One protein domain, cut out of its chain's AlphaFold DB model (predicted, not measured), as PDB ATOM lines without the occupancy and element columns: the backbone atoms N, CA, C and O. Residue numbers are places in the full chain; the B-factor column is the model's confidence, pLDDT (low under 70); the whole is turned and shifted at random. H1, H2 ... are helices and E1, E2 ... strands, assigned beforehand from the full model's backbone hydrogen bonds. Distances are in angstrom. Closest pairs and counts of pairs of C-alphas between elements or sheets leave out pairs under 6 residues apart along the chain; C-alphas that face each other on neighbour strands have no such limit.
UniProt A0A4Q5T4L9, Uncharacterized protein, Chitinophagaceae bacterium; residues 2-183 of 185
ATOM      1  N   LYS A   2     267.162 242.702 251.394       54.44
ATOM      2  CA  LYS A   2     265.699 242.762 251.141       54.44
ATOM      3  C   LYS A   2     265.166 244.096 250.574       54.44
ATOM      4  O   LYS A   2     264.164 244.090 249.872       54.44
ATOM      5  N   PHE A   3     265.843 245.221 250.827       59.50
ATOM      6  CA  PHE A   3     265.422 246.542 250.323       59.50
ATOM      7  C   PHE A   3     265.602 246.718 248.806       59.50
ATOM      8  O   PHE A   3     264.775 247.357 248.162       59.50
ATOM      9  N   TYR A   4     266.635 246.112 248.216       64.00
ATOM     10  CA  TYR A   4     266.908 246.246 246.780       64.00
ATOM     11  C   TYR A   4     265.868 245.521 245.913       64.00
ATOM     12  O   TYR A   4     265.548 245.980 244.823       64.00
ATOM     13  N   SER A   5     265.279 244.434 246.417       60.47
ATOM     14  CA  SER A   5     264.254 243.672 245.696       60.47
ATOM     15  C   SER A   5     262.937 244.445 245.543       60.47
ATOM     16  O   SER A   5     262.296 244.347 244.504       60.47
ATOM     17  N   ILE A   6     262.558 245.257 246.537       68.25
ATOM     18  CA  ILE A   6     261.324 246.063 246.495       68.25
ATOM     19  C   ILE A   6     261.466 247.220 245.495       68.25
ATOM     20  O   ILE A   6     260.543 247.489 244.730       68.25
ATOM     21  N   ALA A   7     262.641 247.858 245.442       69.06
ATOM     22  CA  ALA A   7     262.912 248.946 244.504       69.06
ATOM     23  C   ALA A   7     262.891 248.483 243.033       69.06
ATOM     24  O   ALA A   7     262.367 249.190 242.176       69.06
ATOM     25  N   ILE A   8     263.403 247.281 242.742       69.06
ATOM     26  CA  ILE A   8     263.406 246.719 241.381       69.06
ATOM     27  C   ILE A   8     261.983 246.368 240.926       69.06
ATOM     28  O   ILE A   8     261.604 246.690 239.804       69.06
ATOM     29  N   VAL A   9     261.164 245.773 241.799       66.12
ATOM     30  CA  VAL A   9     259.762 245.461 241.476       66.12
ATOM     31  C   VAL A   9     258.960 246.746 241.244       66.12
ATOM     32  O   VAL A   9     258.249 246.842 240.247       66.12
ATOM     33  N   ALA A  10     259.137 247.776 242.080       61.66
ATOM     34  CA  ALA A  10     258.489 249.074 241.882       61.66
ATOM     35  C   ALA A  10     258.899 249.751 240.560       61.66
ATOM     36  O   ALA A  10     258.043 250.296 239.869       61.66
ATOM     37  N   ALA A  11     260.171 249.669 240.155       59.69
ATOM     38  CA  ALA A  11     260.636 250.224 238.882       59.69
ATOM     39  C   ALA A  11     260.026 249.512 237.658       59.69
ATOM     40  O   ALA A  11     259.682 250.177 236.685       59.69
ATOM     41  N   ILE A  12     259.826 248.188 237.720       59.88
ATOM     42  CA  ILE A  12     259.191 247.399 236.645       59.88
ATOM     43  C   ILE A  12     257.682 247.712 236.538       59.88
ATOM     44  O   ILE A  12     257.128 247.794 235.436       59.88
ATOM     45  N   PHE A  13     257.010 247.945 237.671       53.66
ATOM     46  CA  PHE A  13     255.606 248.380 237.689       53.66
ATOM     47  C   PHE A  13     255.428 249.842 237.247       53.66
ATOM     48  O   PHE A  13     254.438 250.167 236.601       53.66
ATOM     49  N   LEU A  14     256.393 250.723 237.526       49.44
ATOM     50  CA  LEU A  14     256.346 252.119 237.075       49.44
ATOM     51  C   LEU A  14     256.727 252.273 235.594       49.44
ATOM     52  O   LEU A  14     256.159 253.119 234.907       49.44
ATOM     53  N   SER A  15     257.626 251.437 235.059       48.16
ATOM     54  CA  SER A  15     257.998 251.482 233.637       48.16
ATOM     55  C   SER A  15     256.911 250.935 232.709       48.16
ATOM     56  O   SER A  15     256.856 251.313 231.543       48.16
ATOM     57  N   SER A  16     256.032 250.061 233.207       45.69
ATOM     58  CA  SER A  16     254.895 249.527 232.440       45.69
ATOM     59  C   SER A  16     253.711 250.503 232.341       45.69
ATOM     60  O   SER A  16     252.852 250.322 231.479       45.69
ATOM     61  N   CYS A  17     253.701 251.575 233.142       47.50
ATOM     62  CA  CYS A  17     252.719 252.664 233.060       47.50
ATOM     63  C   CYS A  17     253.137 253.824 232.142       47.50
ATOM     64  O   CYS A  17     252.296 254.654 231.815       47.50
ATOM     65  N   LEU A  18     254.388 253.876 231.676       44.91
ATOM     66  CA  LEU A  18     254.856 254.872 230.701       44.91
ATOM     67  C   LEU A  18     254.688 254.361 229.267       44.91
ATOM     68  O   LEU A  18     255.591 254.455 228.435       44.91
ATOM     69  N   LYS A  19     253.522 253.783 228.966       50.09
ATOM     70  CA  LYS A  19     253.116 253.594 227.577       50.09
ATOM     71  C   LYS A  19     252.833 255.001 227.058       50.09
ATOM     72  O   LYS A  19     251.802 255.562 227.418       50.09
ATOM     73  N   GLU A  20     253.793 255.572 226.321       50.38
ATOM     74  CA  GLU A  20     253.642 256.861 225.633       50.38
ATOM     75  C   GLU A  20     252.233 256.903 225.058       50.38
ATOM     76  O   GLU A  20     251.789 255.955 224.390       50.38
ATOM     77  N   SER A  21     251.478 257.926 225.445       57.03
ATOM     78  CA  SER A  21     250.094 257.987 225.024       57.03
ATOM     79  C   SER A  21     250.092 258.057 223.491       57.03
ATOM     80  O   SER A  21     250.926 258.718 222.875       57.03
ATOM     81  N   ILE A  22     249.175 257.338 222.844       57.50
ATOM     82  CA  ILE A  22     249.021 257.353 221.378       57.50
ATOM     83  C   ILE A  22     249.007 258.802 220.806       57.50
ATOM     84  O   ILE A  22     249.635 259.006 219.765       57.50
ATOM     85  N   PRO A  23     248.416 259.824 221.480       56.25
ATOM     86  CA  PRO A  23     248.565 261.231 221.088       56.25
ATOM     87  C   PRO A  23     250.014 261.752 221.075       56.25
ATOM     88  O   PRO A  23     250.419 262.416 220.120       56.25
ATOM     89  N   GLU A  24     250.813 261.458 222.108       54.78
ATOM     90  CA  GLU A  24     252.219 261.890 222.211       54.78
ATOM     91  C   GLU A  24     253.082 261.253 221.114       54.78
ATOM     92  O   GLU A  24     253.850 261.949 220.440       54.78
ATOM     93  N   ALA A  25     252.860 259.962 220.841       59.56
ATOM     94  CA  ALA A  25     253.556 259.229 219.787       59.56
ATOM     95  C   ALA A  25     253.315 259.820 218.382       59.56
ATOM     96  O   ALA A  25     254.168 259.685 217.495       59.56
ATOM     97  N   MET A  26     252.171 260.484 218.168       59.16
ATOM     98  CA  MET A  26     251.830 261.153 216.909       59.16
ATOM     99  C   MET A  26     252.329 262.598 216.835       59.16
ATOM    100  O   MET A  26     252.826 263.015 215.786       59.16
ATOM    101  N   MET A  27     252.261 263.349 217.937       58.94
ATOM    102  CA  MET A  27     252.744 264.736 218.016       58.94
ATOM    103  C   MET A  27     254.250 264.842 217.726       58.94
ATOM    104  O   MET A  27     254.690 265.773 217.051       58.94
ATOM    105  N   ASN A  28     255.032 263.844 218.145       57.22
ATOM    106  CA  ASN A  28     256.489 263.839 218.001       57.22
ATOM    107  C   ASN A  28     257.005 263.408 216.606       57.22
ATOM    108  O   ASN A  28     258.217 263.401 216.382       57.22
ATOM    109  N   LYS A  29     256.138 263.037 215.646       61.56
ATOM    110  CA  LYS A  29     256.550 262.316 214.416       61.56
ATOM    111  C   LYS A  29     256.287 263.000 213.073       61.56
ATOM    112  O   LYS A  29     256.426 262.341 212.034       61.56
ATOM    113  N   LYS A  30     256.019 264.311 213.051       62.25
ATOM    114  CA  LYS A  30     255.818 265.071 211.796       62.25
ATOM    115  C   LYS A  30     256.978 264.964 210.784       62.25
ATOM    116  O   LYS A  30     256.740 265.142 209.601       62.25
ATOM    117  N   ASN A  31     258.188 264.580 211.214       65.44
ATOM    118  CA  ASN A  31     259.379 264.471 210.351       65.44
ATOM    119  C   ASN A  31     259.819 263.032 210.008       65.44
ATOM    120  O   ASN A  31     260.905 262.837 209.470       65.44
ATOM    121  N   GLY A  32     259.045 262.001 210.363       68.06
ATOM    122  CA  GLY A  32     259.429 260.620 210.038       68.06
ATOM    123  C   GLY A  32     259.007 260.175 208.624       68.06
ATOM    124  O   GLY A  32     258.331 260.919 207.918       68.06
ATOM    125  N   PRO A  33     259.355 258.941 208.212       77.56
ATOM    126  CA  PRO A  33     259.059 258.439 206.869       77.56
ATOM    127  C   PRO A  33     257.553 258.361 206.606       77.56
ATOM    128  O   PRO A  33     256.784 258.063 207.524       77.56
ATOM    129  N   LYS A  34     257.148 258.574 205.348       84.56
ATOM    130  CA  LYS A  34     255.756 258.413 204.907       84.56
ATOM    131  C   LYS A  34     255.221 257.044 205.312       84.56
ATOM    132  O   LYS A  34     255.925 256.038 205.211       84.56
ATOM    133  N   VAL A  35     253.979 257.017 205.784       87.12
ATOM    134  CA  VAL A  35     253.301 255.774 206.163       87.12
ATOM    135  C   VAL A  35     252.125 255.570 205.241       87.12
ATOM    136  O   VAL A  35     251.201 256.381 205.216       87.12
ATOM    137  N   LYS A  36     252.166 254.447 204.532       91.81
ATOM    138  CA  LYS A  36     251.069 253.987 203.702       91.81
ATOM    139  C   LYS A  36     249.987 253.358 204.572       91.81
ATOM    140  O   LYS A  36     250.264 252.380 205.274       91.81
ATOM    141  N   ALA A  37     248.778 253.900 204.489       91.75
ATOM    142  CA  ALA A  37     247.584 253.327 205.091       91.75
ATOM    143  C   ALA A  37     246.702 252.692 204.015       91.75
ATOM    144  O   ALA A  37     246.582 253.209 202.901       91.75
ATOM    145  N   THR A  38     246.086 251.563 204.346       92.50
ATOM    146  CA  THR A  38     245.195 250.849 203.427       92.50
ATOM    147  C   THR A  38     243.902 250.474 204.116       92.50
ATOM    148  O   THR A  38     243.903 250.148 205.302       92.50
ATOM    149  N   PHE A  39     242.827 250.439 203.347       88.75
ATOM    150  CA  PHE A  39     241.532 249.909 203.734       88.75
ATOM    151  C   PHE A  39     240.977 249.129 202.547       88.75
ATOM    152  O   PHE A  39     240.840 249.685 201.461       88.75
ATOM    153  N   ASN A  40     240.673 247.851 202.744       89.94
ATOM    154  CA  ASN A  40     240.168 246.972 201.699       89.94
ATOM    155  C   ASN A  40     238.988 246.167 202.238       89.94
ATOM    156  O   ASN A  40     239.081 245.633 203.337       89.94
ATOM    157  N   CYS A  41     237.911 246.020 201.477       86.50
ATOM    158  CA  CYS A  41     236.858 245.048 201.771       86.50
ATOM    159  C   CYS A  41     236.129 244.626 200.496       86.50
ATOM    160  O   CYS A  41     236.357 245.189 199.426       86.50
ATOM    161  N   LYS A  42     235.243 243.636 200.605       86.44
ATOM    162  CA  LYS A  42     234.260 243.310 199.569       86.44
ATOM    163  C   LYS A  42     232.867 243.566 200.117       86.44
ATOM    164  O   LYS A  42     232.512 243.007 201.153       86.44
ATOM    165  N   VAL A  43     232.085 244.380 199.421       82.94
ATOM    166  CA  VAL A  43     230.682 244.645 199.748       82.94
ATOM    167  C   VAL A  43     229.834 243.938 198.706       82.94
ATOM    168  O   VAL A  43     229.906 244.280 197.535       82.94
ATOM    169  N   ASN A  44     229.076 242.918 199.107       84.88
ATOM    170  CA  ASN A  44     228.316 242.061 198.185       84.88
ATOM    171  C   ASN A  44     229.164 241.469 197.039       84.88
ATOM    172  O   ASN A  44     228.660 241.210 195.954       84.88
ATOM    173  N   GLY A  45     230.455 241.234 197.296       82.88
ATOM    174  CA  GLY A  45     231.419 240.744 196.307       82.88
ATOM    175  C   GLY A  45     232.201 241.842 195.581       82.88
ATOM    176  O   GLY A  45     233.301 241.563 195.106       82.88
ATOM    177  N   ASP A  46     231.714 243.085 195.579       81.31
ATOM    178  CA  ASP A  46     232.381 244.200 194.910       81.31
ATOM    179  C   ASP A  46     233.540 244.741 195.756       81.31
ATOM    180  O   ASP A  46     233.347 245.078 196.933       81.31
ATOM    181  N   PRO A  47     234.760 244.838 195.194       82.12
ATOM    182  CA  PRO A  47     235.917 245.299 195.940       82.12
ATOM    183  C   PRO A  47     235.826 246.798 196.236       82.12
ATOM    184  O   PRO A  47     235.537 247.627 195.375       82.12
ATOM    185  N   VAL A  48     236.170 247.147 197.467       78.12
ATOM    186  CA  VAL A  48     236.347 248.511 197.949       78.12
ATOM    187  C   VAL A  48     237.784 248.628 198.411       78.12
ATOM    188  O   VAL A  48     238.182 247.951 199.355       78.12
ATOM    189  N   ILE A  49     238.563 249.465 197.737       82.06
ATOM    190  CA  ILE A  49     239.986 249.656 198.013       82.06
ATOM    191  C   ILE A  49     240.225 251.146 198.211       82.06
ATOM    192  O   ILE A  49     239.923 251.958 197.338       82.06
ATOM    193  N   LEU A  50     240.795 251.495 199.356       81.69
ATOM    194  CA  LEU A  50     241.302 252.820 199.650       81.69
ATOM    195  C   LEU A  50     242.759 252.694 200.063       81.69
ATOM    196  O   LEU A  50     243.137 251.919 200.941       81.69
ATOM    197  N   LEU A  51     243.575 253.494 199.399       85.19
ATOM    198  CA  LEU A  51     245.000 253.546 199.612       85.19
ATOM    199  C   LEU A  51     245.395 254.999 199.835       85.19
ATOM    200  O   LEU A  51     245.042 255.873 199.043       85.19
ATOM    201  N   LEU A  52     246.140 255.239 200.906       85.62
ATOM    202  CA  LEU A  52     246.679 256.545 201.235       85.62
ATOM    203  C   LEU A  52     248.195 256.425 201.370       85.62
ATOM    204  O   LEU A  52     248.688 255.788 202.297       85.62
ATOM    205  N   GLU A  53     248.929 257.014 200.425       85.81
ATOM    206  CA  GLU A  53     250.399 256.931 200.374       85.81
ATOM    207  C   GLU A  53     251.084 257.709 201.509       85.81
ATOM    208  O   GLU A  53     252.216 257.398 201.880       85.81
ATOM    209  N   ASP A  54     250.397 258.697 202.087       84.88
ATOM    210  CA  ASP A  54     250.875 259.428 203.255       84.88
ATOM    211  C   ASP A  54     249.743 259.687 204.248       84.88
ATOM    212  O   ASP A  54     248.954 260.620 204.116       84.88
ATOM    213  N   ALA A  55     249.645 258.818 205.249       83.50
ATOM    214  CA  ALA A  55     248.607 258.910 206.262       83.50
ATOM    215  C   ALA A  55     248.904 259.933 207.367       83.50
ATOM    216  O   ALA A  55     248.017 260.219 208.169       83.50
ATOM    217  N   ARG A  56     250.126 260.476 207.439       76.06
ATOM    218  CA  ARG A  56     250.527 261.413 208.505       76.06
ATOM    219  C   ARG A  56     250.085 262.836 208.228       76.06
ATOM    220  O   ARG A  56     249.694 263.532 209.158       76.06
ATOM    221  N   ASP A  57     250.157 263.248 206.969       73.44
ATOM    222  CA  ASP A  57     249.872 264.617 206.543       73.44
ATOM    223  C   ASP A  57     248.415 264.777 206.091       73.44
ATOM    224  O   ASP A  57     248.107 265.266 205.005       73.44
ATOM    225  N   GLN A  58     247.489 264.287 206.917       77.25
ATOM    226  CA  GLN A  58     246.065 264.486 206.677       77.25
ATOM    227  C   GLN A  58     245.572 265.722 207.426       77.25
ATOM    228  O   GLN A  58     245.880 265.922 208.602       77.25
ATOM    229  N   SER A  59     244.760 266.532 206.749       72.38
ATOM    230  CA  SER A  59     244.076 267.658 207.379       72.38
ATOM    231  C   SER A  59     243.090 267.159 208.429       72.38
ATOM    232  O   SER A  59     242.271 266.286 208.144       72.38
ATOM    233  N   THR A  60     243.101 267.779 209.612       66.62
ATOM    234  CA  THR A  60     242.149 267.458 210.683       66.62
ATOM    235  C   THR A  60     240.700 267.763 210.321       66.62
ATOM    236  O   THR A  60     239.780 267.182 210.886       66.62
ATOM    237  N   ALA A  61     240.490 268.644 209.341       68.38
ATOM    238  CA  ALA A  61     239.168 268.982 208.837       68.38
ATOM    239  C   ALA A  61     238.636 267.970 207.808       68.38
ATOM    240  O   ALA A  61     237.435 267.949 207.555       68.38
ATOM    241  N   ASN A  62     239.503 267.169 207.173       68.69
ATOM    242  CA  ASN A  62     239.129 266.243 206.102       68.69
ATOM    243  C   ASN A  62     240.145 265.097 205.990       68.69
ATOM    244  O   ASN A  62     241.096 265.171 205.210       68.69
ATOM    245  N   TYR A  63     239.912 264.019 206.734       75.25
ATOM    246  CA  TYR A  63     240.688 262.789 206.607       75.25
ATOM    247  C   TYR A  63     240.178 261.913 205.456       75.25
ATOM    248  O   TYR A  63     238.970 261.793 205.236       75.25
ATOM    249  N   SER A  64     241.106 261.257 204.757       80.44
ATOM    250  CA  SER A  64     240.798 260.208 203.776       80.44
ATOM    251  C   SER A  64     240.817 258.817 204.407       80.44
ATOM    252  O   SER A  64     240.057 257.955 203.983       80.44
ATOM    253  N   LEU A  65     241.659 258.578 205.417       85.75
ATOM    254  CA  LEU A  65     241.664 257.336 206.194       85.75
ATOM    255  C   LEU A  65     242.217 257.588 207.598       85.75
ATOM    256  O   LEU A  65     243.415 257.820 207.758       85.75
ATOM    257  N   ALA A  66     241.360 257.546 208.613       86.88
ATOM    258  CA  ALA A  66     241.716 257.932 209.976       86.88
ATOM    259  C   ALA A  66     240.843 257.232 211.009       86.88
ATOM    260  O   ALA A  66     239.669 256.997 210.757       86.88
ATOM    261  N   CYS A  67     241.392 256.954 212.185       86.31
ATOM    262  CA  CYS A  67     240.610 256.661 213.374       86.31
ATOM    263  C   CYS A  67     240.581 257.918 214.244       86.31
ATOM    264  O   CYS A  67     241.630 258.512 214.457       86.31
ATOM    265  N   THR A  68     239.426 258.352 214.730       83.44
ATOM    266  CA  THR A  68     239.324 259.506 215.630       83.44
ATOM    267  C   THR A  68     238.726 259.078 216.954       83.44
ATOM    268  O   THR A  68     237.802 258.267 216.994       83.44
ATOM    269  N   LYS A  69     239.244 259.628 218.047       81.75
ATOM    270  CA  LYS A  69     238.593 259.569 219.345       81.75
ATOM    271  C   LYS A  69     237.537 260.661 219.419       81.75
ATOM    272  O   LYS A  69     237.824 261.833 219.210       81.75
ATOM    273  N   GLU A  70     236.337 260.268 219.785       76.56
ATOM    274  CA  GLU A  70     235.229 261.153 220.110       76.56
ATOM    275  C   GLU A  70     234.830 260.947 221.577       76.56
ATOM    276  O   GLU A  70     235.361 260.086 222.292       76.56
ATOM    277  N   VAL A  71     233.900 261.763 222.076       77.00
ATOM    278  CA  VAL A  71     233.415 261.617 223.452       77.00
ATOM    279  C   VAL A  71     232.724 260.257 223.597       77.00
ATOM    280  O   VAL A  71     231.642 260.022 223.063       77.00
ATOM    281  N   GLY A  72     233.373 259.351 224.329       73.06
ATOM    282  CA  GLY A  72     232.846 258.028 224.664       73.06
ATOM    283  C   GLY A  72     233.094 256.926 223.632       73.06
ATOM    284  O   GLY A  72     232.646 255.810 223.875       73.06
ATOM    285  N   HIS A  73     233.786 257.192 222.517       76.06
ATOM    286  CA  HIS A  73     234.069 256.163 221.512       76.06
ATOM    287  C   HIS A  73     235.213 256.518 220.550       76.06
ATOM    288  O   HIS A  73     235.680 257.652 220.507       76.06
ATOM    289  N   TYR A  74     235.658 255.534 219.773       79.88
ATOM    290  CA  TYR A  74     236.518 255.704 218.604       79.88
ATOM    291  C   TYR A  74     235.766 255.353 217.331       79.88
ATOM    292  O   TYR A  74     234.943 254.439 217.349       79.88
ATOM    293  N   SER A  75     236.139 256.031 216.249       79.56
ATOM    294  CA  SER A  75     235.476 255.989 214.949       79.56
ATOM    295  C   SER A  75     236.515 255.808 213.848       79.56
ATOM    296  O   SER A  75     237.463 256.586 213.781       79.56
ATOM    297  N   LEU A  76     236.382 254.803 212.978       82.69
ATOM    298  CA  LEU A  76     237.181 254.720 211.746       82.69
ATOM    299  C   LEU A  76     236.484 255.502 210.624       82.69
ATOM    300  O   LEU A  76     235.267 255.492 210.504       82.69
ATOM    301  N   TYR A  77     237.262 256.177 209.789       79.62
ATOM    302  CA  TYR A  77     236.808 256.911 208.617       79.62
ATOM    303  C   TYR A  77     237.615 256.470 207.409       79.62
ATOM    304  O   TYR A  77     238.837 256.389 207.480       79.62
ATOM    305  N   ALA A  78     236.931 256.250 206.291       77.12
ATOM    306  CA  ALA A  78     237.518 255.996 204.982       77.12
ATOM    307  C   ALA A  78     236.766 256.857 203.947       77.12
ATOM    308  O   ALA A  78     235.545 256.820 203.871       77.12
ATOM    309  N   ARG A  79     237.453 257.694 203.170       75.06
ATOM    310  CA  ARG A  79     236.849 258.559 202.147       75.06
ATOM    311  C   ARG A  79     237.605 258.407 200.832       75.06
ATOM    312  O   ARG A  79     238.767 258.776 200.713       75.06
ATOM    313  N   THR A  80     236.910 257.885 199.829       65.88
ATOM    314  CA  THR A  80     237.380 257.739 198.447       65.88
ATOM    315  C   THR A  80     237.065 258.980 197.606       65.88
ATOM    316  O   THR A  80     236.099 259.697 197.872       65.88
ATOM    317  N   SER A  81     237.870 259.227 196.566       56.34
ATOM    318  CA  SER A  81     237.717 260.356 195.630       56.34
ATOM    319  C   SER A  81     236.485 260.250 194.721       56.34
ATOM    320  O   SER A  81     235.975 261.268 194.267       56.34
ATOM    321  N   SER A  82     235.967 259.040 194.499       55.44
ATOM    322  CA  SER A  82     234.744 258.751 193.731       55.44
ATOM    323  C   SER A  82     233.443 258.960 194.526       55.44
ATOM    324  O   SER A  82     232.386 258.483 194.122       55.44
ATOM    325  N   GLY A  83     233.522 259.659 195.663       52.59
ATOM    326  CA  GLY A  83     232.458 259.750 196.656       52.59
ATOM    327  C   GLY A  83     232.617 258.656 197.714       52.59
ATOM    328  O   GLY A  83     232.860 257.491 197.407       52.59
ATOM    329  N   GLY A  84     232.634 259.076 198.978       51.56
ATOM    330  CA  GLY A  84     233.307 258.333 200.040       51.56
ATOM    331  C   GLY A  84     232.541 257.121 200.554       51.56
ATOM    332  O   GLY A  84     231.469 257.299 201.108       51.56
ATOM    333  N   LYS A  85     233.144 255.928 200.509       57.66
ATOM    334  CA  LYS A  85     232.726 254.774 201.326       57.66
ATOM    335  C   LYS A  85     233.286 254.904 202.745       57.66
ATOM    336  O   LYS A  85     234.379 254.426 203.020       57.66
ATOM    337  N   MET A  86     232.536 255.552 203.634       59.94
ATOM    338  CA  MET A  86     232.899 255.718 205.048       59.94
ATOM    339  C   MET A  86     232.449 254.506 205.846       59.94
ATOM    340  O   MET A  86     231.252 254.308 205.900       59.94
ATOM    341  N   LEU A  87     233.364 253.733 206.445       63.41
ATOM    342  CA  LEU A  87     233.028 252.695 207.429       63.41
ATOM    343  C   LEU A  87     233.186 253.261 208.833       63.41
ATOM    344  O   LEU A  87     234.304 253.302 209.331       63.41
ATOM    345  N   TYR A  88     232.077 253.630 209.459       65.81
ATOM    346  CA  TYR A  88     232.046 254.017 210.866       65.81
ATOM    347  C   TYR A  88     231.800 252.774 211.738       65.81
ATOM    348  O   TYR A  88     230.984 251.922 211.392       65.81
ATOM    349  N   PHE A  89     232.528 252.641 212.842       65.25
ATOM    350  CA  PHE A  89     232.238 251.681 213.905       65.25
ATOM    351  C   PHE A  89     232.609 252.319 215.235       65.25
ATOM    352  O   PHE A  89     233.576 253.070 215.296       65.25
ATOM    353  N   VAL A  90     231.846 252.001 216.278       66.31
ATOM    354  CA  VAL A  90     231.974 252.586 217.615       66.31
ATOM    355  C   VAL A  90     232.572 251.540 218.546       66.31
ATOM    356  O   VAL A  90     231.952 250.503 218.787       66.31
ATOM    357  N   THR A  91     233.761 251.817 219.079       69.88
ATOM    358  CA  THR A  91     234.354 251.056 220.193       69.88
ATOM    359  C   THR A  91     234.710 251.992 221.343       69.88
ATOM    360  O   THR A  91     235.135 253.122 221.117       69.88
ATOM    361  N   ASP A  92     234.544 251.535 222.581       65.19
ATOM    362  CA  ASP A  92     234.916 252.269 223.797       65.19
ATOM    363  C   ASP A  92     236.433 252.240 224.061       65.19
ATOM    364  O   ASP A  92     236.970 253.070 224.802       65.19
ATOM    365  N   SER A  93     237.152 251.318 223.415       68.94
ATOM    366  CA  SER A  93     238.599 251.181 223.530       68.94
ATOM    367  C   SER A  93     239.257 250.746 222.221       68.94
ATOM    368  O   SER A  93     238.709 249.985 221.426       68.94
ATOM    369  N   LEU A  94     240.492 251.203 222.019       74.75
ATOM    370  CA  LEU A  94     241.406 250.656 221.015       74.75
ATOM    371  C   LEU A  94     242.324 249.605 221.653       74.75
ATOM    372  O   LEU A  94     243.515 249.543 221.352       74.75
ATOM    373  N   ALA A  95     241.825 248.804 222.595       79.62
ATOM    374  CA  ALA A  95     242.606 247.671 223.071       79.62
ATOM    375  C   ALA A  95     242.794 246.663 221.924       79.62
ATOM    376  O   ALA A  95     241.982 246.587 220.998       79.62
ATOM    377  N   VAL A  96     243.881 245.892 221.962       81.56
ATOM    378  CA  VAL A  96     244.005 244.765 221.034       81.56
ATOM    379  C   VAL A  96     242.903 243.771 221.379       81.56
ATOM    380  O   VAL A  96     242.826 243.331 222.525       81.56
ATOM    381  N   GLY A  97     242.045 243.436 220.422       82.69
ATOM    382  CA  GLY A  97     240.897 242.592 220.714       82.69
ATOM    383  C   GLY A  97     239.907 242.466 219.572       82.69
ATOM    384  O   GLY A  97     240.059 243.080 218.516       82.69
ATOM    385  N   ASN A  98     238.892 241.651 219.838       82.75
ATOM    386  CA  ASN A  98     237.804 241.346 218.927       82.75
ATOM    387  C   ASN A  98     236.534 241.981 219.491       82.75
ATOM    388  O   ASN A  98     236.124 241.666 220.610       82.75
ATOM    389  N   TYR A  99     235.925 242.867 218.721       81.00
ATOM    390  CA  TYR A  99     234.743 243.624 219.088       81.00
ATOM    391  C   TYR A  99     233.603 243.193 218.185       81.00
ATOM    392  O   TYR A  99     233.760 243.094 216.968       81.00
ATOM    393  N   ARG A 100     232.442 242.958 218.783       82.00
ATOM    394  CA  ARG A 100     231.199 242.798 218.043       82.00
ATOM    395  C   ARG A 100     230.308 243.970 218.377       82.00
ATOM    396  O   ARG A 100     229.822 244.081 219.499       82.00
ATOM    397  N   THR A 101     230.074 244.822 217.395       73.06
ATOM    398  CA  THR A 101     229.113 245.906 217.529       73.06
ATOM    399  C   THR A 101     227.771 245.389 217.022       73.06
ATOM    400  O   THR A 101     227.546 245.259 215.818       73.06
ATOM    401  N   SER A 102     226.883 245.045 217.955       64.44
ATOM    402  CA  SER A 102     225.447 244.932 217.687       64.44
ATOM    403  C   SER A 102     224.838 246.312 217.904       64.44
ATOM    404  O   SER A 102     224.902 246.839 219.017       64.44
ATOM    405  N   THR A 103     224.310 246.939 216.862       56.91
ATOM    406  CA  THR A 103     223.897 248.340 216.950       56.91
ATOM    407  C   THR A 103     222.471 248.438 217.496       56.91
ATOM    408  O   THR A 103     221.532 247.899 216.922       56.91
ATOM    409  N   ALA A 104     222.308 249.105 218.645       49.62
ATOM    410  CA  ALA A 104     220.996 249.503 219.178       49.62
ATOM    411  C   ALA A 104     220.593 250.918 218.721       49.62
ATOM    412  O   ALA A 104     219.441 251.313 218.878       49.62
ATOM    413  N   ASN A 105     221.543 251.678 218.158       51.50
ATOM    414  CA  ASN A 105     221.341 253.034 217.671       51.50
ATOM    415  C   ASN A 105     221.686 253.128 216.181       51.50
ATOM    416  O   ASN A 105     222.753 252.699 215.731       51.50
ATOM    417  N   VAL A 106     220.784 253.771 215.441       49.00
ATOM    418  CA  VAL A 106     221.021 254.335 214.107       49.00
ATOM    419  C   VAL A 106     222.316 255.165 214.176       49.00
ATOM    420  O   VAL A 106     222.579 255.744 215.226       49.00
ATOM    421  N   TRP A 107     223.131 255.214 213.115       53.44
ATOM    422  CA  TRP A 107     224.416 255.956 213.027       53.44
ATOM    423  C   TRP A 107     225.684 255.238 213.499       53.44
ATOM    424  O   TRP A 107     226.771 255.737 213.256       53.44
ATOM    425  N   GLN A 108     225.603 254.059 214.116       55.72
ATOM    426  CA  GLN A 108     226.821 253.386 214.595       55.72
ATOM    427  C   GLN A 108     227.629 252.684 213.505       55.72
ATOM    428  O   GLN A 108     228.782 252.327 213.740       55.72
ATOM    429  N   MET A 109     227.039 252.526 212.318       61.03
ATOM    430  CA  MET A 109     227.727 252.060 211.130       61.03
ATOM    431  C   MET A 109     227.050 252.539 209.857       61.03
ATOM    432  O   MET A 109     225.826 252.516 209.753       61.03
ATOM    433  N   TRP A 110     227.854 252.889 208.863       62.25
ATOM    434  CA  TRP A 110     227.408 253.028 207.486       62.25
ATOM    435  C   TRP A 110     228.546 252.632 206.550       62.25
ATOM    436  O   TRP A 110     229.687 252.515 206.974       62.25
ATOM    437  N   ILE A 111     228.206 252.373 205.294       62.06
ATOM    438  CA  ILE A 111     229.072 252.548 204.125       62.06
ATOM    439  C   ILE A 111     228.339 253.618 203.280       62.06
ATOM    440  O   ILE A 111     227.150 253.872 203.498       62.06
ATOM    441  N   MET A 112     229.001 254.311 202.366       61.72
ATOM    442  CA  MET A 112     228.315 255.248 201.470       61.72
ATOM    443  C   MET A 112     228.742 254.956 200.043       61.72
ATOM    444  O   MET A 112     229.929 254.974 199.741       61.72
ATOM    445  N   ASP A 113     227.787 254.640 199.174       57.28
ATOM    446  CA  ASP A 113     228.047 254.570 197.741       57.28
ATOM    447  C   ASP A 113     227.474 255.815 197.074       57.28
ATOM    448  O   ASP A 113     226.270 256.064 197.116       57.28
ATOM    449  N   HIS A 114     228.347 256.638 196.506       50.00
ATOM    450  CA  HIS A 114     227.958 257.906 195.899       50.00
ATOM    451  C   HIS A 114     227.432 257.735 194.462       50.00
ATOM    452  O   HIS A 114     227.033 258.720 193.840       50.00
ATOM    453  N   ALA A 115     227.432 256.505 193.928       46.03
ATOM    454  CA  ALA A 115     227.052 256.207 192.549       46.03
ATOM    455  C   ALA A 115     225.652 255.581 192.385       46.03
ATOM    456  O   ALA A 115     225.238 255.331 191.252       46.03
ATOM    457  N   PHE A 116     224.891 255.334 193.456       40.19
ATOM    458  CA  PHE A 116     223.572 254.710 193.316       40.19
ATOM    459  C   PHE A 116     222.499 255.749 192.917       40.19
ATOM    460  O   PHE A 116     221.986 256.503 193.739       40.19
ATOM    461  N   ASN A 117     222.165 255.797 191.622       38.97
ATOM    462  CA  ASN A 117     221.006 256.496 191.036       38.97
ATOM    463  C   ASN A 117     220.895 258.023 191.230       38.97
ATOM    464  O   ASN A 117     219.792 258.561 191.190       38.97
ATOM    465  N   GLY A 118     222.001 258.756 191.393       41.12
ATOM    466  CA  GLY A 118     221.967 260.231 191.410       41.12
ATOM    467  C   GLY A 118     221.297 260.850 192.646       41.12
ATOM    468  O   GLY A 118     221.228 262.074 192.756       41.12
ATOM    469  N   PHE A 119     220.864 260.023 193.599       42.09
ATOM    470  CA  PHE A 119     220.484 260.462 194.930       42.09
ATOM    471  C   PHE A 119     221.749 260.551 195.775       42.09
ATOM    472  O   PHE A 119     222.498 259.586 195.933       42.09
ATOM    473  N   SER A 120     222.016 261.749 196.287       49.41
ATOM    474  CA  SER A 120     223.063 261.923 197.284       49.41
ATOM    475  C   SER A 120     222.653 261.115 198.517       49.41
ATOM    476  O   SER A 120     221.569 261.328 199.050       49.41
ATOM    477  N   TYR A 121     223.533 260.201 198.929       47.53
ATOM    478  CA  TYR A 121     223.492 259.395 200.155       47.53
ATOM    479  C   TYR A 121     222.656 258.096 200.136       47.53
ATOM    480  O   TYR A 121     221.607 257.990 200.765       47.53
ATOM    481  N   SER A 122     223.198 257.027 199.539       48.75
ATOM    482  CA  SER A 122     222.890 255.669 200.020       48.75
ATOM    483  C   SER A 122     223.710 255.425 201.280       48.75
ATOM    484  O   SER A 122     224.916 255.188 201.196       48.75
ATOM    485  N   HIS A 123     223.093 255.537 202.448       56.62
ATOM    486  CA  HIS A 123     223.740 255.113 203.681       56.62
ATOM    487  C   HIS A 123     223.459 253.616 203.887       56.62
ATOM    488  O   HIS A 123     222.346 253.169 203.684       56.62
ATOM    489  N   PHE A 124     224.396 252.777 204.306       57.81
ATOM    490  CA  PHE A 124     224.001 251.434 204.779       57.81
ATOM    491  C   PHE A 124     223.612 251.553 206.246       57.81
ATOM    492  O   PHE A 124     224.458 251.398 207.119       57.81
ATOM    493  N   ILE A 125     222.367 251.952 206.507       58.78
ATOM    494  CA  ILE A 125     221.878 252.218 207.857       58.78
ATOM    495  C   ILE A 125     220.915 251.105 208.263       58.78
ATOM    496  O   ILE A 125     219.813 251.006 207.748       58.78
ATOM    497  N   HIS A 126     221.387 250.300 209.213       63.44
ATOM    498  CA  HIS A 126     220.651 249.728 210.343       63.44
ATOM    499  C   HIS A 126     219.258 249.117 210.090       63.44
ATOM    500  O   HIS A 126     218.258 249.818 209.939       63.44
ATOM    501  N   ALA A 127     219.171 247.800 210.289       63.91
ATOM    502  CA  ALA A 127     217.979 247.122 210.792       63.91
ATOM    503  C   ALA A 127     218.328 246.170 211.948       63.91
ATOM    504  O   ALA A 127     219.470 245.739 212.113       63.91
ATOM    505  N   SER A 128     217.318 245.808 212.744       70.62
ATOM    506  CA  SER A 128     217.450 244.779 213.780       70.62
ATOM    507  C   SER A 128     218.023 243.485 213.187       70.62
ATOM    508  O   SER A 128     217.441 242.921 212.263       70.62
ATOM    509  N   GLY A 129     219.129 242.997 213.754       76.06
ATOM    510  CA  GLY A 129     219.837 241.797 213.286       76.06
ATOM    511  C   GLY A 129     221.132 242.079 212.519       76.06
ATOM    512  O   GLY A 129     221.907 241.147 212.289       76.06
ATOM    513  N   ASP A 130     221.403 243.340 212.183       84.06
ATOM    514  CA  ASP A 130     222.686 243.759 211.624       84.06
ATOM    515  C   ASP A 130     223.816 243.671 212.666       84.06
ATOM    516  O   ASP A 130     223.600 243.778 213.878       84.06
ATOM    517  N   TYR A 131     225.046 243.455 212.193       83.94
ATOM    518  CA  TYR A 131     226.234 243.385 213.045       83.94
ATOM    519  C   TYR A 131     227.520 243.690 212.274       83.94
ATOM    520  O   TYR A 131     227.603 243.492 211.056       83.94
ATOM    521  N   LEU A 132     228.553 244.068 213.027       83.31
ATOM    522  CA  LEU A 132     229.944 244.097 212.585       83.31
ATOM    523  C   LEU A 132     230.830 243.432 213.616       83.31
ATOM    524  O   LEU A 132     230.827 243.805 214.788       83.31
ATOM    525  N   ASP A 133     231.603 242.471 213.141       86.81
ATOM    526  CA  ASP A 133     232.702 241.883 213.875       86.81
ATOM    527  C   ASP A 133     233.988 242.563 213.397       86.81
ATOM    528  O   ASP A 133     234.270 242.607 212.198       86.81
ATOM    529  N   ILE A 134     234.762 243.118 214.323       86.56
ATOM    530  CA  ILE A 134     236.011 243.816 214.032       86.56
ATOM    531  C   ILE A 134     237.106 243.399 215.002       86.56
ATOM    532  O   ILE A 134     236.931 243.417 216.214       86.56
ATOM    533  N   ASN A 135     238.273 243.077 214.461       90.12
ATOM    534  CA  ASN A 135     239.466 242.774 215.235       90.12
ATOM    535  C   ASN A 135     240.457 243.919 215.058       90.12
ATOM    536  O   ASN A 135     240.823 244.245 213.928       90.12
ATOM    537  N   ILE A 136     240.883 244.528 216.163       89.75
ATOM    538  CA  ILE A 136     241.764 245.698 216.177       89.75
ATOM    539  C   ILE A 136     243.085 245.324 216.842       89.75
ATOM    540  O   ILE A 136     243.111 244.705 217.903       89.75
ATOM    541  N   THR A 137     244.182 245.767 216.240       90.94
ATOM    542  CA  THR A 137     245.524 245.783 216.815       90.94
ATOM    543  C   THR A 137     246.010 247.222 216.871       90.94
ATOM    544  O   THR A 137     246.182 247.860 215.833       90.94
ATOM    545  N   SER A 138     246.270 247.711 218.080       87.19
ATOM    546  CA  SER A 138     246.818 249.048 218.309       87.19
ATOM    547  C   SER A 138     248.321 249.015 218.492       87.19
ATOM    548  O   SER A 138     248.858 248.236 219.282       87.19
ATOM    549  N   HIS A 139     248.994 249.912 217.787       86.19
ATOM    550  CA  HIS A 139     250.442 250.002 217.739       86.19
ATOM    551  C   HIS A 139     250.937 251.168 218.593       86.19
ATOM    552  O   HIS A 139     250.299 252.218 218.685       86.19
ATOM    553  N   ALA A 140     252.123 251.019 219.185       79.06
ATOM    554  CA  ALA A 140     252.727 252.050 220.035       79.06
ATOM    555  C   ALA A 140     253.048 253.360 219.288       79.06
ATOM    556  O   ALA A 140     253.299 254.383 219.905       79.06
ATOM    557  N   ASN A 141     253.060 253.341 217.955       79.75
ATOM    558  CA  ASN A 141     253.414 254.479 217.113       79.75
ATOM    559  C   ASN A 141     252.224 255.367 216.713       79.75
ATOM    560  O   ASN A 141     252.417 256.212 215.842       79.75
ATOM    561  N   GLY A 142     251.034 255.185 217.293       82.81
ATOM    562  CA  GLY A 142     249.881 256.030 216.967       82.81
ATOM    563  C   GLY A 142     248.904 255.442 215.946       82.81
ATOM    564  O   GLY A 142     248.029 256.154 215.466       82.81
ATOM    565  N   TYR A 143     249.073 254.175 215.562       88.75
ATOM    566  CA  TYR A 143     248.331 253.566 214.456       88.75
ATOM    567  C   TYR A 143     247.529 252.348 214.901       88.75
ATOM    568  O   TYR A 143     247.874 251.687 215.880       88.75
ATOM    569  N   ILE A 144     246.512 252.000 214.116       91.12
ATOM    570  CA  ILE A 144     245.761 250.751 214.236       91.12
ATOM    571  C   ILE A 144     245.771 249.964 212.924       91.12
ATOM    572  O   ILE A 144     245.816 250.527 211.826       91.12
ATOM    573  N   SER A 145     245.700 248.645 213.052       93.44
ATOM    574  CA  SER A 145     245.445 247.710 211.954       93.44
ATOM    575  C   SER A 145     244.393 246.702 212.391       93.44
ATOM    576  O   SER A 145     244.181 246.513 213.586       93.44
ATOM    577  N   GLY A 146     243.749 246.027 211.450       93.12
ATOM    578  CA  GLY A 146     242.699 245.090 211.801       93.12
ATOM    579  C   GLY A 146     242.005 244.450 210.617       93.12
ATOM    580  O   GLY A 146     242.340 244.697 209.457       93.12
ATOM    581  N   ASN A 147     241.025 243.616 210.937       93.25
ATOM    582  CA  ASN A 147     240.112 243.023 209.973       93.25
ATOM    583  C   ASN A 147     238.672 243.125 210.469       93.25
ATOM    584  O   ASN A 147     238.436 243.327 211.657       93.25
ATOM    585  N   PHE A 148     237.718 243.057 209.548       89.56
ATOM    586  CA  PHE A 148     236.306 243.176 209.870       89.56
ATOM    587  C   PHE A 148     235.425 242.420 208.879       89.56
ATOM    588  O   PHE A 148     235.781 242.201 207.717       89.56
ATOM    589  N   SER A 149     234.245 242.040 209.343       90.94
ATOM    590  CA  SER A 149     233.169 241.489 208.531       90.94
ATOM    591  C   SER A 149     231.831 241.863 209.149       90.94
ATOM    592  O   SER A 149     231.743 242.190 210.332       90.94
ATOM    593  N   GLY A 150     230.768 241.859 208.355       88.50
ATOM    594  CA  GLY A 150     229.471 242.266 208.875       88.50
ATOM    595  C   GLY A 150     228.328 242.036 207.912       88.50
ATOM    596  O   GLY A 150     228.522 241.724 206.733       88.50
ATOM    597  N   ARG A 151     227.121 242.203 208.441       87.94
ATOM    598  CA  ARG A 151     225.877 242.202 207.677       87.94
ATOM    599  C   ARG A 151     225.080 243.436 208.051       87.94
ATOM    600  O   ARG A 151     224.868 243.693 209.231       87.94
ATOM    601  N   LEU A 152     224.686 244.184 207.031       83.62
ATOM    602  CA  LEU A 152     224.053 245.489 207.136       83.62
ATOM    603  C   LEU A 152     222.816 245.550 206.251       83.62
ATOM    604  O   LEU A 152     222.692 244.826 205.259       83.62
ATOM    605  N   THR A 153     221.918 246.458 206.594       84.25
ATOM    606  CA  THR A 153     220.744 246.791 205.800       84.25
ATOM    607  C   THR A 153     221.016 248.058 204.985       84.25
ATOM    608  O   THR A 153     221.483 249.056 205.539       84.25
ATOM    609  N   PRO A 154     220.764 248.048 203.666       78.62
ATOM    610  CA  PRO A 154     220.910 249.243 202.844       78.62
ATOM    611  C   PRO A 154     219.780 250.245 203.127       78.62
ATOM    612  O   PRO A 154     218.609 249.866 203.140       78.62
ATOM    613  N   LEU A 155     220.112 251.529 203.297       75.25
ATOM    614  CA  LEU A 155     219.149 252.630 203.209       75.25
ATOM    615  C   LEU A 155     218.993 252.994 201.733       75.25
ATOM    616  O   LEU A 155     219.968 253.346 201.067       75.25
ATOM    617  N   ILE A 156     217.767 252.894 201.238       75.19
ATOM    618  CA  ILE A 156     217.403 253.251 199.867       75.19
ATOM    619  C   ILE A 156     217.134 254.757 199.772       75.19
ATOM    620  O   ILE A 156     217.570 255.385 198.813       75.19
ATOM    621  N   ASP A 157     216.447 255.333 200.764       72.56
ATOM    622  CA  ASP A 157     216.165 256.771 200.832       72.56
ATOM    623  C   ASP A 157     216.309 257.297 202.271       72.56
ATOM    624  O   ASP A 157     215.609 256.857 203.188       72.56
ATOM    625  N   GLY A 158     217.250 258.232 202.445       65.12
ATOM    626  CA  GLY A 158     217.521 258.958 203.688       65.12
ATOM    627  C   GLY A 158     216.930 260.372 203.750       65.12
ATOM    628  O   GLY A 158     217.061 261.038 204.774       65.12
ATOM    629  N   GLY A 159     216.335 260.859 202.659       61.62
ATOM    630  CA  GLY A 159     215.912 262.251 202.499       61.62
ATOM    631  C   GLY A 159     214.492 262.547 202.977       61.62
ATOM    632  O   GLY A 159     214.150 263.711 203.183       61.62
ATOM    633  N   THR A 160     213.664 261.521 203.180       61.81
ATOM    634  CA  THR A 160     212.278 261.670 203.638       61.81
ATOM    635  C   THR A 160     212.041 260.884 204.929       61.81
ATOM    636  O   THR A 160     212.574 259.798 205.122       61.81
ATOM    637  N   ASN A 161     211.281 261.464 205.866       63.41
ATOM    638  CA  ASN A 161     210.765 260.735 207.026       63.41
ATOM    639  C   ASN A 161     209.387 260.171 206.630       63.41
ATOM    640  O   ASN A 161     208.498 260.978 206.337       63.41
ATOM    641  N   PRO A 162     209.182 258.841 206.604       71.69
ATOM    642  CA  PRO A 162     210.063 257.787 207.117       71.69
ATOM    643  C   PRO A 162     211.169 257.341 206.150       71.69
ATOM    644  O   PRO A 162     210.955 257.247 204.946       71.69
ATOM    645  N   TYR A 163     212.319 256.978 206.725       73.44
ATOM    646  CA  TYR A 163     213.431 256.333 206.025       73.44
ATOM    647  C   TYR A 163     212.988 255.062 205.290       73.44
ATOM    648  O   TYR A 163     212.248 254.246 205.846       73.44
ATOM    649  N   ILE A 164     213.494 254.858 204.071       77.94
ATOM    650  CA  ILE A 164     213.202 253.662 203.273       77.94
ATOM    651  C   ILE A 164     214.405 252.728 203.311       77.94
ATOM    652  O   ILE A 164     215.479 253.057 202.806       77.94
ATOM    653  N   PHE A 165     214.209 251.536 203.870       80.25
ATOM    654  CA  PHE A 165     215.222 250.484 203.936       80.25
ATOM    655  C   PHE A 165     214.998 249.438 202.845       80.25
ATOM    656  O   PHE A 165     213.863 249.123 202.484       80.25
ATOM    657  N   GLY A 166     216.091 248.885 202.328       81.06
ATOM    658  CA  GLY A 166     216.049 247.705 201.478       81.06
ATOM    659  C   GLY A 166     215.924 246.412 202.285       81.06
ATOM    660  O   GLY A 166     215.612 246.438 203.477       81.06
ATOM    661  N   PRO A 167     216.168 245.255 201.649       85.94
ATOM    662  CA  PRO A 167     216.058 243.968 202.323       85.94
ATOM    663  C   PRO A 167     217.004 243.887 203.530       85.94
ATOM    664  O   PRO A 167     218.197 244.179 203.407       85.94
ATOM    665  N   SER A 168     216.481 243.483 204.688       86.69
ATOM    666  CA  SER A 168     217.249 243.412 205.936       86.69
ATOM    667  C   SER A 168     218.488 242.522 205.808       86.69
ATOM    668  O   SER A 168     218.423 241.427 205.242       86.69
ATOM    669  N   SER A 169     219.619 242.992 206.341       85.00
ATOM    670  CA  SER A 169     220.903 242.274 206.393       85.00
ATOM    671  C   SER A 169     221.383 241.720 205.037       85.00
ATOM    672  O   SER A 169     222.015 240.652 204.978       85.00
ATOM    673  N   SER A 170     221.046 242.418 203.947       86.25
ATOM    674  CA  SER A 170     221.375 242.044 202.563       86.25
ATOM    675  C   SER A 170     222.698 242.617 202.058       86.25
ATOM    676  O   SER A 170     223.217 242.149 201.047       86.25
ATOM    677  N   THR A 171     223.275 243.592 202.757       83.94
ATOM    678  CA  THR A 171     224.624 244.087 202.489       83.94
ATOM    679  C   THR A 171     225.618 243.295 203.320       83.94
ATOM    680  O   THR A 171     225.684 243.431 204.538       83.94
ATOM    681  N   ILE A 172     226.403 242.456 202.662       87.44
ATOM    682  CA  ILE A 172     227.399 241.597 203.289       87.44
ATOM    683  C   ILE A 172     228.773 242.205 203.050       87.44
ATOM    684  O   ILE A 172     229.177 242.434 201.910       87.44
ATOM    685  N   VAL A 173     229.502 242.437 204.135       86.38
ATOM    686  CA  VAL A 173     230.898 242.853 204.098       86.38
ATOM    687  C   VAL A 173     231.764 241.645 204.417       86.38
ATOM    688  O   VAL A 173     231.735 241.124 205.534       86.38
ATOM    689  N   THR A 174     232.545 241.203 203.438       89.19
ATOM    690  CA  THR A 174     233.498 240.096 203.585       89.19
ATOM    691  C   THR A 174     234.926 240.591 203.416       89.19
ATOM    692  O   THR A 174     235.171 241.531 202.659       89.19
ATOM    693  N   GLU A 175     235.873 239.921 204.079       89.81
ATOM    694  CA  GLU A 175     237.317 240.148 203.897       89.81
ATOM    695  C   GLU A 175     237.752 241.608 204.144       89.81
ATOM    696  O   GLU A 175     238.661 242.123 203.493       89.81
ATOM    697  N   GLY A 176     237.093 242.299 205.080       90.19
ATOM    698  CA  GLY A 176     237.470 243.650 205.467       90.19
ATOM    699  C   GLY A 176     238.821 243.673 206.172       90.19
ATOM    700  O   GLY A 176     239.088 242.853 207.048       90.19
ATOM    701  N   SER A 177     239.684 244.614 205.808       93.25
ATOM    702  CA  SER A 177     240.984 244.838 206.430       93.25
ATOM    703  C   SER A 177     241.384 246.304 206.370       93.25
ATOM    704  O   SER A 177     241.073 247.018 205.419       93.25
ATOM    705  N   PHE A 178     242.102 246.753 207.391       92.50
ATOM    706  CA  PHE A 178     242.743 248.058 207.408       92.50
ATOM    707  C   PHE A 178     244.134 247.952 208.025       92.50
ATOM    708  O   PHE A 178     244.392 247.104 208.880       92.50
ATOM    709  N   SER A 179     245.055 248.796 207.574       94.69
ATOM    710  CA  SER A 179     246.440 248.769 208.038       94.69
ATOM    711  C   SER A 179     247.011 250.165 208.158       94.69
ATOM    712  O   SER A 179     246.782 251.003 207.284       94.69
ATOM    713  N   ASN A 180     247.787 250.378 209.225       93.06
ATOM    714  CA  ASN A 180     248.490 251.624 209.518       93.06
ATOM    715  C   ASN A 180     247.566 252.846 209.473       93.06
ATOM    716  O   ASN A 180     247.946 253.902 208.966       93.06
ATOM    717  N   VAL A 181     246.349 252.710 209.996       91.00
ATOM    718  CA  VAL A 181     245.422 253.834 210.102       91.00
ATOM    719  C   VAL A 181     245.837 254.689 211.303       91.00
ATOM    720  O   VAL A 181     245.924 254.154 212.406       91.00
ATOM    721  N   PRO A 182     246.112 255.988 211.125       88.94
ATOM    722  CA  PRO A 182     246.467 256.891 212.222       88.94
ATOM    723  C   PRO A 182     245.288 257.133 213.176       88.94
ATOM    724  O   PRO A 182     244.142 257.179 212.728       88.94
ATOM    725  N   VAL A 183     245.573 257.328 214.468       86.25
ATOM    726  CA  VAL A 183     244.573 257.616 215.512       86.25
ATOM    727  C   VAL A 183     244.659 259.069 215.985       86.25
ATOM    728  O   VAL A 183     245.572 259.439 216.716       86.25
TER     729      VAL A 183
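What this domain is: This is residues 2 to 183 of the 185 residues of an uncharacterized protein of Chitinophagaceae bacterium (UniProt A0A4Q5T4L9). A twisted wall of six strands, E2 E1 E9 E7 E6 E5, is partly covered on one face by the small hairpin sheet E3 E4, which crosses its strands as a sandwich, two sheets face to face. Residues 2 to 18, with the helix H1, stick out from this body as an arm and lengthen the whole to 73 A, where the body without them spans 48 by 30 by 28 A; the short helix H2 follows the arm and only grazes the wall. The 182 printed residues have two named helices and then nine named strands, mixed in class, with under half of the residues in named elements; both sheets are antiparallel. The whole is only just loose, close to compact, with a radius of gyration of the C-alphas of 19.4 A and spans of 73 by 36 by 28 A.

How they stand to each other: H1, residues 2 to 15, is apart from H2, residues 22 to 27, which only grazes the large sheet with residues 22 to 26. Every O i to N i+4 pair is within hydrogen-bond range in H2, and 9 of 10 in H1. E1, residues 37 to 43, and E2, residues 46 to 52, form a hairpin at 170 degrees, with N 39 and O 50 2.8 A apart. E3, residues 65 to 70, and E4, residues 73 to 78, form another at 161 degrees, with N 68 and O 75 2.8 A apart. E5, residues 97 to 101, E6, residues 131 to 138, and E7, residues 143 to 152, form a meander, each strand the antiparallel neighbour of the one before; N 99 and O 134 are 2.8 A apart, as are N 135 and O 147. E8, residues 155 to 157, pairs with no named strand. E9, residues 171 to 183, has the antiparallel neighbours E7, with N 148 and O 176 2.9 A apart, and E1, with N 40 and O 177 2.8 A apart. The strands of the two sheets stand at 84 degrees; the closest C-alphas of E3 and E9, Cys 67 and Val 183, are 4.6 A apart.

Where its parts are: H1 begins at C-alpha 2 (265.699, 242.762, 251.141) and is 21.0 A long; H2 is 8.9 A. E6 is 22.0 A long and E7 26.6 A, bending by 58 degrees at residue 149. E9, 27.4 A, bends by 84 degrees at residue 180 and ends at C-alpha 183 (244.573, 257.616, 215.512).

The domain as a whole: The C-alphas farthest apart, Lys 2 and Asn 117, are 76.1 A apart. Residues 2 to 18 stand free. The printed part has no cut. The links E2 to E3, E4 to E5, E5 to E6 and E8 to E9 are long. The mean pLDDT of the printed part is 72.5, with residues 2 to 32 and 102 to 127 among those under 70.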